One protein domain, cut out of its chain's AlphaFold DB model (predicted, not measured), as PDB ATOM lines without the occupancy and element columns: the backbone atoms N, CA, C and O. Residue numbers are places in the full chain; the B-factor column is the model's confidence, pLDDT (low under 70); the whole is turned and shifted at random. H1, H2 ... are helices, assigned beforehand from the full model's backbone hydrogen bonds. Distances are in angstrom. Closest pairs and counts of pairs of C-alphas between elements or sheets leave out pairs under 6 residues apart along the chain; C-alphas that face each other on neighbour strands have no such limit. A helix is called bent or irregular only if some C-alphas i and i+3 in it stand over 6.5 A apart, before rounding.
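This is residues 2 to 57 of the 111 residues of the protein "EamA domain-containing protein" of Helicobacteraceae bacterium CG1_02_36_14 (UniProt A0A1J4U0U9). An open, lopsided U of two helices: the long helix H2 makes one arm and the length of the whole, and the shorter H1 runs back along it across a gap, joined to it at one end by residues 20 to 24. The helices do not meet, and the middle between them is empty. The printed part has 56 residues with two named helices, H1 then H2, and no named strand; the class is all helix. It is only just loose, close to extended, with a radius of gyration of the C-alphas of 15.2 A, and flat, spanning 46 by 23 by 12 A.

H2, residues 25 to 56, is the longest helix and has a kink of 32 degrees near residue 32. It is irregular, but only just: C-alphas 30 and 33 are 6.8 A apart. H1, residues 2 to 19, has a kink of 31 degrees near residue 10; it is neither bent nor irregular, but only just, with C-alphas 7 and 10 at 6.4 A. H1 and H2 are apart, with no C-alpha of the one within 8 A of the other. O i to N i+4 pairs are within hydrogen-bond range in 25 of 28 cases in H2 and 12 of 14 in H1.

H2 measures 44.9 A from C-alpha 25 at (328.673, 384.074, 419.768) to C-alpha 56 at (370.302, 381.021, 403.203). H1 measures 25.0 A from C-alpha 2 at (351.491, 391.190, 405.468) to C-alpha 19 at (327.621, 384.851, 401.378).

The two C-alphas farthest apart, those of Asn 24 and Ile 57, are 46.3 A apart. Residues 2 to 57 stand free. The link from H1 to H2 is tight, with five residues, and the printed part has no cut. The mean pLDDT of the printed part is 89.7; residue 2 is under 70.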
ATOM      1  N   GLY A   2     352.433 390.548 404.524       68.31
ATOM      2  CA  GLY A   2     351.491 391.190 405.468       68.31
ATOM      3  C   GLY A   2     350.562 392.217 404.806       68.31
ATOM      4  O   GLY A   2     349.356 392.177 405.008       68.31
ATOM      5  N   PHE A   3     351.100 393.029 403.889       76.81
ATOM      6  CA  PHE A   3     350.310 393.957 403.069       76.81
ATOM      7  C   PHE A   3     349.212 393.268 402.236       76.81
ATOM      8  O   PHE A   3     348.095 393.762 402.155       76.81
ATOM      9  N   ARG A   4     349.492 392.076 401.683       79.56
ATOM     10  CA  ARG A   4     348.498 391.282 400.942       79.56
ATOM     11  C   ARG A   4     347.353 390.842 401.856       79.56
ATOM     12  O   ARG A   4     346.206 390.916 401.444       79.56
ATOM     13  N   SER A   5     347.657 390.403 403.079       80.69
ATOM     14  CA  SER A   5     346.637 390.003 404.056       80.69
ATOM     15  C   SER A   5     345.808 391.190 404.551       80.69
ATOM     16  O   SER A   5     344.602 391.048 404.710       80.69
ATOM     17  N   LEU A   6     346.428 392.363 404.730       86.12
ATOM     18  CA  LEU A   6     345.731 393.598 405.103       86.12
ATOM     19  C   LEU A   6     344.746 394.061 404.025       86.12
ATOM     20  O   LEU A   6     343.654 394.495 404.360       86.12
ATOM     21  N   ILE A   7     345.106 393.930 402.743       89.75
ATOM     22  CA  ILE A   7     344.199 394.243 401.624       89.75
ATOM     23  C   ILE A   7     343.121 393.168 401.460       89.75
ATOM     24  O   ILE A   7     341.976 393.482 401.151       89.75
ATOM     25  N   ALA A   8     343.471 391.895 401.658       88.56
ATOM     26  CA  ALA A   8     342.524 390.797 401.502       88.56
ATOM     27  C   ALA A   8     341.441 390.800 402.588       88.56
ATOM     28  O   ALA A   8     340.310 390.433 402.298       88.56
ATOM     29  N   LEU A   9     341.766 391.233 403.811       90.06
ATOM     30  CA  LEU A   9     340.845 391.266 404.951       90.06
ATOM     31  C   LEU A   9     339.516 391.978 404.652       90.06
ATOM     32  O   LEU A   9     338.491 391.311 404.733       90.06
ATOM     33  N   PRO A  10     339.484 393.262 404.246       91.56
ATOM     34  CA  PRO A  10     338.224 393.947 403.964       91.56
ATOM     35  C   PRO A  10     337.445 393.291 402.822       91.56
ATOM     36  O   PRO A  10     336.225 393.197 402.895       91.56
ATOM     37  N   VAL A  11     338.131 392.785 401.793       93.44
ATOM     38  CA  VAL A  11     337.478 392.102 400.666       93.44
ATOM     39  C   VAL A  11     336.829 390.793 401.124       93.44
ATOM     40  O   VAL A  11     335.666 390.548 400.823       93.44
ATOM     41  N   ILE A  12     337.554 389.970 401.884       91.31
ATOM     42  CA  ILE A  12     337.050 388.695 402.409       91.31
ATOM     43  C   ILE A  12     335.929 388.939 403.423       91.31
ATOM     44  O   ILE A  12     334.924 388.244 403.369       91.31
ATOM     45  N   SER A  13     336.053 389.937 404.301       89.38
ATOM     46  CA  SER A  13     335.007 390.292 405.269       89.38
ATOM     47  C   SER A  13     333.727 390.786 404.592       89.38
ATOM     48  O   SER A  13     332.640 390.411 405.019       89.38
ATOM     49  N   LEU A  14     333.837 391.580 403.520       92.94
ATOM     50  CA  LEU A  14     332.680 391.983 402.717       92.94
ATOM     51  C   LEU A  14     332.014 390.772 402.058       92.94
ATOM     52  O   LEU A  14     330.802 390.617 402.159       92.94
ATOM     53  N   LEU A  15     332.793 389.893 401.422       93.00
ATOM     54  CA  LEU A  15     332.261 388.677 400.800       93.00
ATOM     55  C   LEU A  15     331.599 387.748 401.824       93.00
ATOM     56  O   LEU A  15     330.518 387.235 401.558       93.00
ATOM     57  N   ALA A  16     332.209 387.575 402.997       90.56
ATOM     58  CA  ALA A  16     331.651 386.772 404.077       90.56
ATOM     59  C   ALA A  16     330.305 387.332 404.552       90.56
ATOM     60  O   ALA A  16     329.375 386.566 404.755       90.56
ATOM     61  N   TRP A  17     330.157 388.656 404.650       89.81
ATOM     62  CA  TRP A  17     328.871 389.258 405.007       89.81
ATOM     63  C   TRP A  17     327.777 388.945 403.967       89.81
ATOM     64  O   TRP A  17     326.641 388.664 404.333       89.81
ATOM     65  N   PHE A  18     328.092 388.942 402.670       93.81
ATOM     66  CA  PHE A  18     327.084 388.646 401.644       93.81
ATOM     67  C   PHE A  18     326.756 387.157 401.486       93.81
ATOM     68  O   PHE A  18     325.646 386.834 401.067       93.81
ATOM     69  N   LEU A  19     327.717 386.267 401.746       92.81
ATOM     70  CA  LEU A  19     327.621 384.851 401.378       92.81
ATOM     71  C   LEU A  19     327.385 383.914 402.564       92.81
ATOM     72  O   LEU A  19     326.807 382.848 402.368       92.81
ATOM     73  N   GLU A  20     327.826 384.284 403.766       87.12
ATOM     74  CA  GLU A  20     327.773 383.413 404.940       87.12
ATOM     75  C   GLU A  20     326.659 383.835 405.913       87.12
ATOM     76  O   GLU A  20     326.378 385.028 406.073       87.12
ATOM     77  N   PRO A  21     326.027 382.875 406.612       85.56
ATOM     78  CA  PRO A  21     325.123 383.169 407.718       85.56
ATOM     79  C   PRO A  21     325.814 383.971 408.831       85.56
ATOM     80  O   PRO A  21     327.018 383.836 409.062       85.56
ATOM     81  N   GLN A  22     325.045 384.776 409.573       82.62
ATOM     82  CA  GLN A  22     325.587 385.501 410.724       82.62
ATOM     83  C   GLN A  22     326.177 384.545 411.766       82.62
ATOM     84  O   GLN A  22     325.583 383.532 412.133       82.62
ATOM     85  N   ILE A  23     327.371 384.902 412.239       80.94
ATOM     86  CA  ILE A  23     328.126 384.131 413.223       80.94
ATOM     87  C   ILE A  23     327.452 384.276 414.590       80.94
ATOM     88  O   ILE A  23     327.281 385.387 415.089       80.94
ATOM     89  N   ASN A  24     327.132 383.146 415.218       88.19
ATOM     90  CA  ASN A  24     326.669 383.104 416.603       88.19
ATOM     91  C   ASN A  24     327.854 383.269 417.573       88.19
ATOM     92  O   ASN A  24     328.962 382.808 417.291       88.19
ATOM     93  N   GLU A  25     327.624 383.851 418.753       86.12
ATOM     94  CA  GLU A  25     328.673 384.074 419.768       86.12
ATOM     95  C   GLU A  25     329.389 382.780 420.195       86.12
ATOM     96  O   GLU A  25     330.606 382.758 420.409       86.12
ATOM     97  N   GLU A  26     328.653 381.671 420.250       89.62
ATOM     98  CA  GLU A  26     329.195 380.348 420.560       89.62
ATOM     99  C   GLU A  26     330.161 379.852 419.470       89.62
ATOM    100  O   GLU A  26     331.263 379.386 419.765       89.62
ATOM    101  N   ALA A  27     329.797 380.027 418.195       87.62
ATOM    102  CA  ALA A  27     330.653 379.668 417.067       87.62
ATOM    103  C   ALA A  27     331.933 380.516 417.044       87.62
ATOM    104  O   ALA A  27     333.019 379.987 416.800       87.62
ATOM    105  N   LEU A  28     331.822 381.812 417.359       87.88
ATOM    106  CA  LEU A  28     332.974 382.704 417.458       87.88
ATOM    107  C   LEU A  28     333.938 382.254 418.560       87.88
ATOM    108  O   LEU A  28     335.142 382.164 418.323       87.88
ATOM    109  N   THR A  29     333.415 381.928 419.743       91.81
ATOM    110  CA  THR A  29     334.228 381.496 420.890       91.81
ATOM    111  C   THR A  29     334.951 380.182 420.594       91.81
ATOM    112  O   THR A  29     336.151 380.064 420.850       91.81
ATOM    113  N   ASN A  30     334.257 379.225 419.970       92.75
ATOM    114  CA  ASN A  30     334.832 377.936 419.584       92.75
ATOM    115  C   ASN A  30     335.892 378.066 418.479       92.75
ATOM    116  O   ASN A  30     336.883 377.334 418.480       92.75
ATOM    117  N   ALA A  31     335.719 379.005 417.545       90.94
ATOM    118  CA  ALA A  31     336.662 379.228 416.452       90.94
ATOM    119  C   ALA A  31     337.875 380.081 416.859       90.94
ATOM    120  O   ALA A  31     338.935 379.956 416.245       90.94
ATOM    121  N   LEU A  32     337.749 380.930 417.885       91.88
ATOM    122  CA  LEU A  32     338.763 381.925 418.238       91.88
ATOM    123  C   LEU A  32     340.119 381.291 418.561       91.88
ATOM    124  O   LEU A  32     341.144 381.712 418.025       91.88
ATOM    125  N   PHE A  33     340.133 380.265 419.416       93.12
ATOM    126  CA  PHE A  33     341.382 379.628 419.827       93.12
ATOM    127  C   PHE A  33     342.083 378.887 418.670       93.12
ATOM    128  O   PHE A  33     343.249 379.201 418.406       93.12
ATOM    129  N   PRO A  34     341.419 377.983 417.915       93.00
ATOM    130  CA  PRO A  34     342.018 377.364 416.729       93.00
ATOM    131  C   PRO A  34     342.503 378.386 415.696       93.00
ATOM    132  O   PRO A  34     343.592 378.230 415.140       93.00
ATOM    133  N   LEU A  35     341.733 379.454 415.464       91.62
ATOM    134  CA  LEU A  35     342.075 380.496 414.499       91.62
ATOM    135  C   LEU A  35     343.353 381.238 414.899       91.62
ATOM    136  O   LEU A  35     344.246 381.420 414.069       91.62
ATOM    137  N   LEU A  36     343.469 381.631 416.170       92.50
ATOM    138  CA  LEU A  36     344.670 382.282 416.691       92.50
ATOM    139  C   LEU A  36     345.871 381.336 416.675       92.50
ATOM    140  O   LEU A  36     346.963 381.745 416.281       92.50
ATOM    141  N   PHE A  37     345.678 380.071 417.046       93.56
ATOM    142  CA  PHE A  37     346.746 379.077 417.038       93.56
ATOM    143  C   PHE A  37     347.295 378.844 415.622       93.56
ATOM    144  O   PHE A  37     348.504 378.918 415.396       93.56
ATOM    145  N   ILE A  38     346.419 378.632 414.636       92.38
ATOM    146  CA  ILE A  38     346.828 378.428 413.241       92.38
ATOM    147  C   ILE A  38     347.429 379.712 412.658       92.38
ATOM    148  O   ILE A  38     348.483 379.667 412.022       92.38
ATOM    149  N   GLY A  39     346.788 380.861 412.872       89.94
ATOM    150  CA  GLY A  39     347.219 382.136 412.302       89.94
ATOM    151  C   GLY A  39     348.559 382.617 412.857       89.94
ATOM    152  O   GLY A  39     349.458 382.975 412.092       89.94
ATOM    153  N   LEU A  40     348.712 382.610 414.180       88.81
ATOM    154  CA  LEU A  40     349.896 383.149 414.842       88.81
ATOM    155  C   LEU A  40     351.030 382.125 414.889       88.81
ATOM    156  O   LEU A  40     352.164 382.444 414.539       88.81
ATOM    157  N   PHE A  41     350.731 380.893 415.305       89.50
ATOM    158  CA  PHE A  41     351.763 379.897 415.556       89.50
ATOM    159  C   PHE A  41     352.138 379.170 414.269       89.50
ATOM    160  O   PHE A  41     353.270 379.283 413.808       89.50
ATOM    161  N   VAL A  42     351.185 378.494 413.624       91.12
ATOM    162  CA  VAL A  42     351.485 377.694 412.425       91.12
ATOM    163  C   VAL A  42     351.931 378.594 411.272       91.12
ATOM    164  O   VAL A  42     353.022 378.418 410.728       91.12
ATOM    165  N   PHE A  43     351.128 379.600 410.918       90.38
ATOM    166  CA  PHE A  43     351.454 380.515 409.826       90.38
ATOM    167  C   PHE A  43     352.610 381.453 410.173       90.38
ATOM    168  O   PHE A  43     353.502 381.631 409.341       90.38
ATOM    169  N   GLY A  44     352.629 382.041 411.372       90.62
ATOM    170  CA  GLY A  44     353.694 382.959 411.779       90.62
ATOM    171  C   GLY A  44     355.066 382.287 411.811       90.62
ATOM    172  O   GLY A  44     355.990 382.758 411.143       90.62
ATOM    173  N   VAL A  45     355.195 381.139 412.488       93.06
ATOM    174  CA  VAL A  45     356.463 380.388 412.549       93.06
ATOM    175  C   VAL A  45     356.866 379.882 411.166       93.06
ATOM    176  O   VAL A  45     358.016 380.063 410.766       93.06
ATOM    177  N   SER A  46     355.929 379.329 410.385       92.12
ATOM    178  CA  SER A  46     356.198 378.904 409.003       92.12
ATOM    179  C   SER A  46     356.780 380.041 408.159       92.12
ATOM    180  O   SER A  46     357.716 379.829 407.388       92.12
ATOM    181  N   LYS A  47     356.285 381.276 408.329       88.62
ATOM    182  CA  LYS A  47     356.808 382.444 407.610       88.62
ATOM    183  C   LYS A  47     358.201 382.848 408.056       88.62
ATOM    184  O   LYS A  47     359.001 383.196 407.192       88.62
ATOM    185  N   ILE A  48     358.503 382.783 409.349       93.19
ATOM    186  CA  ILE A  48     359.858 383.048 409.847       93.19
ATOM    187  C   ILE A  48     360.835 382.041 409.230       93.19
ATOM    188  O   ILE A  48     361.825 382.444 408.627       93.19
ATOM    189  N   LEU A  49     360.509 380.746 409.280       93.50
ATOM    190  CA  LEU A  49     361.338 379.690 408.689       93.50
ATOM    191  C   LEU A  49     361.496 379.848 407.171       93.50
ATOM    192  O   LEU A  49     362.580 379.639 406.631       93.50
ATOM    193  N   TRP A  50     360.431 380.257 406.482       91.88
ATOM    194  CA  TRP A  50     360.475 380.555 405.053       91.88
ATOM    195  C   TRP A  50     361.429 381.710 404.729       91.88
ATOM    196  O   TRP A  50     362.235 381.605 403.806       91.88
ATOM    197  N   MET A  51     361.354 382.805 405.490       92.50
ATOM    198  CA  MET A  51     362.248 383.952 405.316       92.50
ATOM    199  C   MET A  51     363.702 383.572 405.609       92.50
ATOM    200  O   MET A  51     364.586 383.909 404.827       92.50
ATOM    201  N   GLU A  52     363.946 382.801 406.668       94.94
ATOM    202  CA  GLU A  52     365.273 382.264 406.978       94.94
ATOM    203  C   GLU A  52     365.824 381.378 405.854       94.94
ATOM    204  O   GLU A  52     366.999 381.482 405.503       94.94
ATOM    205  N   ALA A  53     364.990 380.536 405.239       93.31
ATOM    206  CA  ALA A  53     365.399 379.724 404.097       93.31
ATOM    207  C   ALA A  53     365.776 380.593 402.885       93.31
ATOM    208  O   ALA A  53     366.809 380.347 402.259       93.31
ATOM    209  N   LEU A  54     364.990 381.636 402.590       93.50
ATOM    210  CA  LEU A  54     365.273 382.584 401.505       93.50
ATOM    211  C   LEU A  54     366.565 383.383 401.719       93.50
ATOM    212  O   LEU A  54     367.220 383.737 400.744       93.50
ATOM    213  N   HIS A  55     366.951 383.654 402.968       94.69
ATOM    214  CA  HIS A  55     368.232 384.297 403.269       94.69
ATOM    215  C   HIS A  55     369.433 383.350 403.113       94.69
ATOM    216  O   HIS A  55     370.554 383.813 402.918       94.69
ATOM    217  N   ARG A  56     369.223 382.029 403.202       93.50
ATOM    218  CA  ARG A  56     370.302 381.021 403.203       93.50
ATOM    219  C   ARG A  56     370.566 380.403 401.836       93.50
ATOM    220  O   ARG A  56     371.692 379.998 401.558       93.50
ATOM    221  N   ILE A  57     369.542 380.275 400.996       91.56
ATOM    222  CA  ILE A  57     369.632 379.635 399.679       91.56
ATOM    223  C   ILE A  57     368.813 380.403 398.638       91.56
ATOM    224  O   ILE A  57     367.935 381.193 398.968       91.56
TER     225      ILE A  57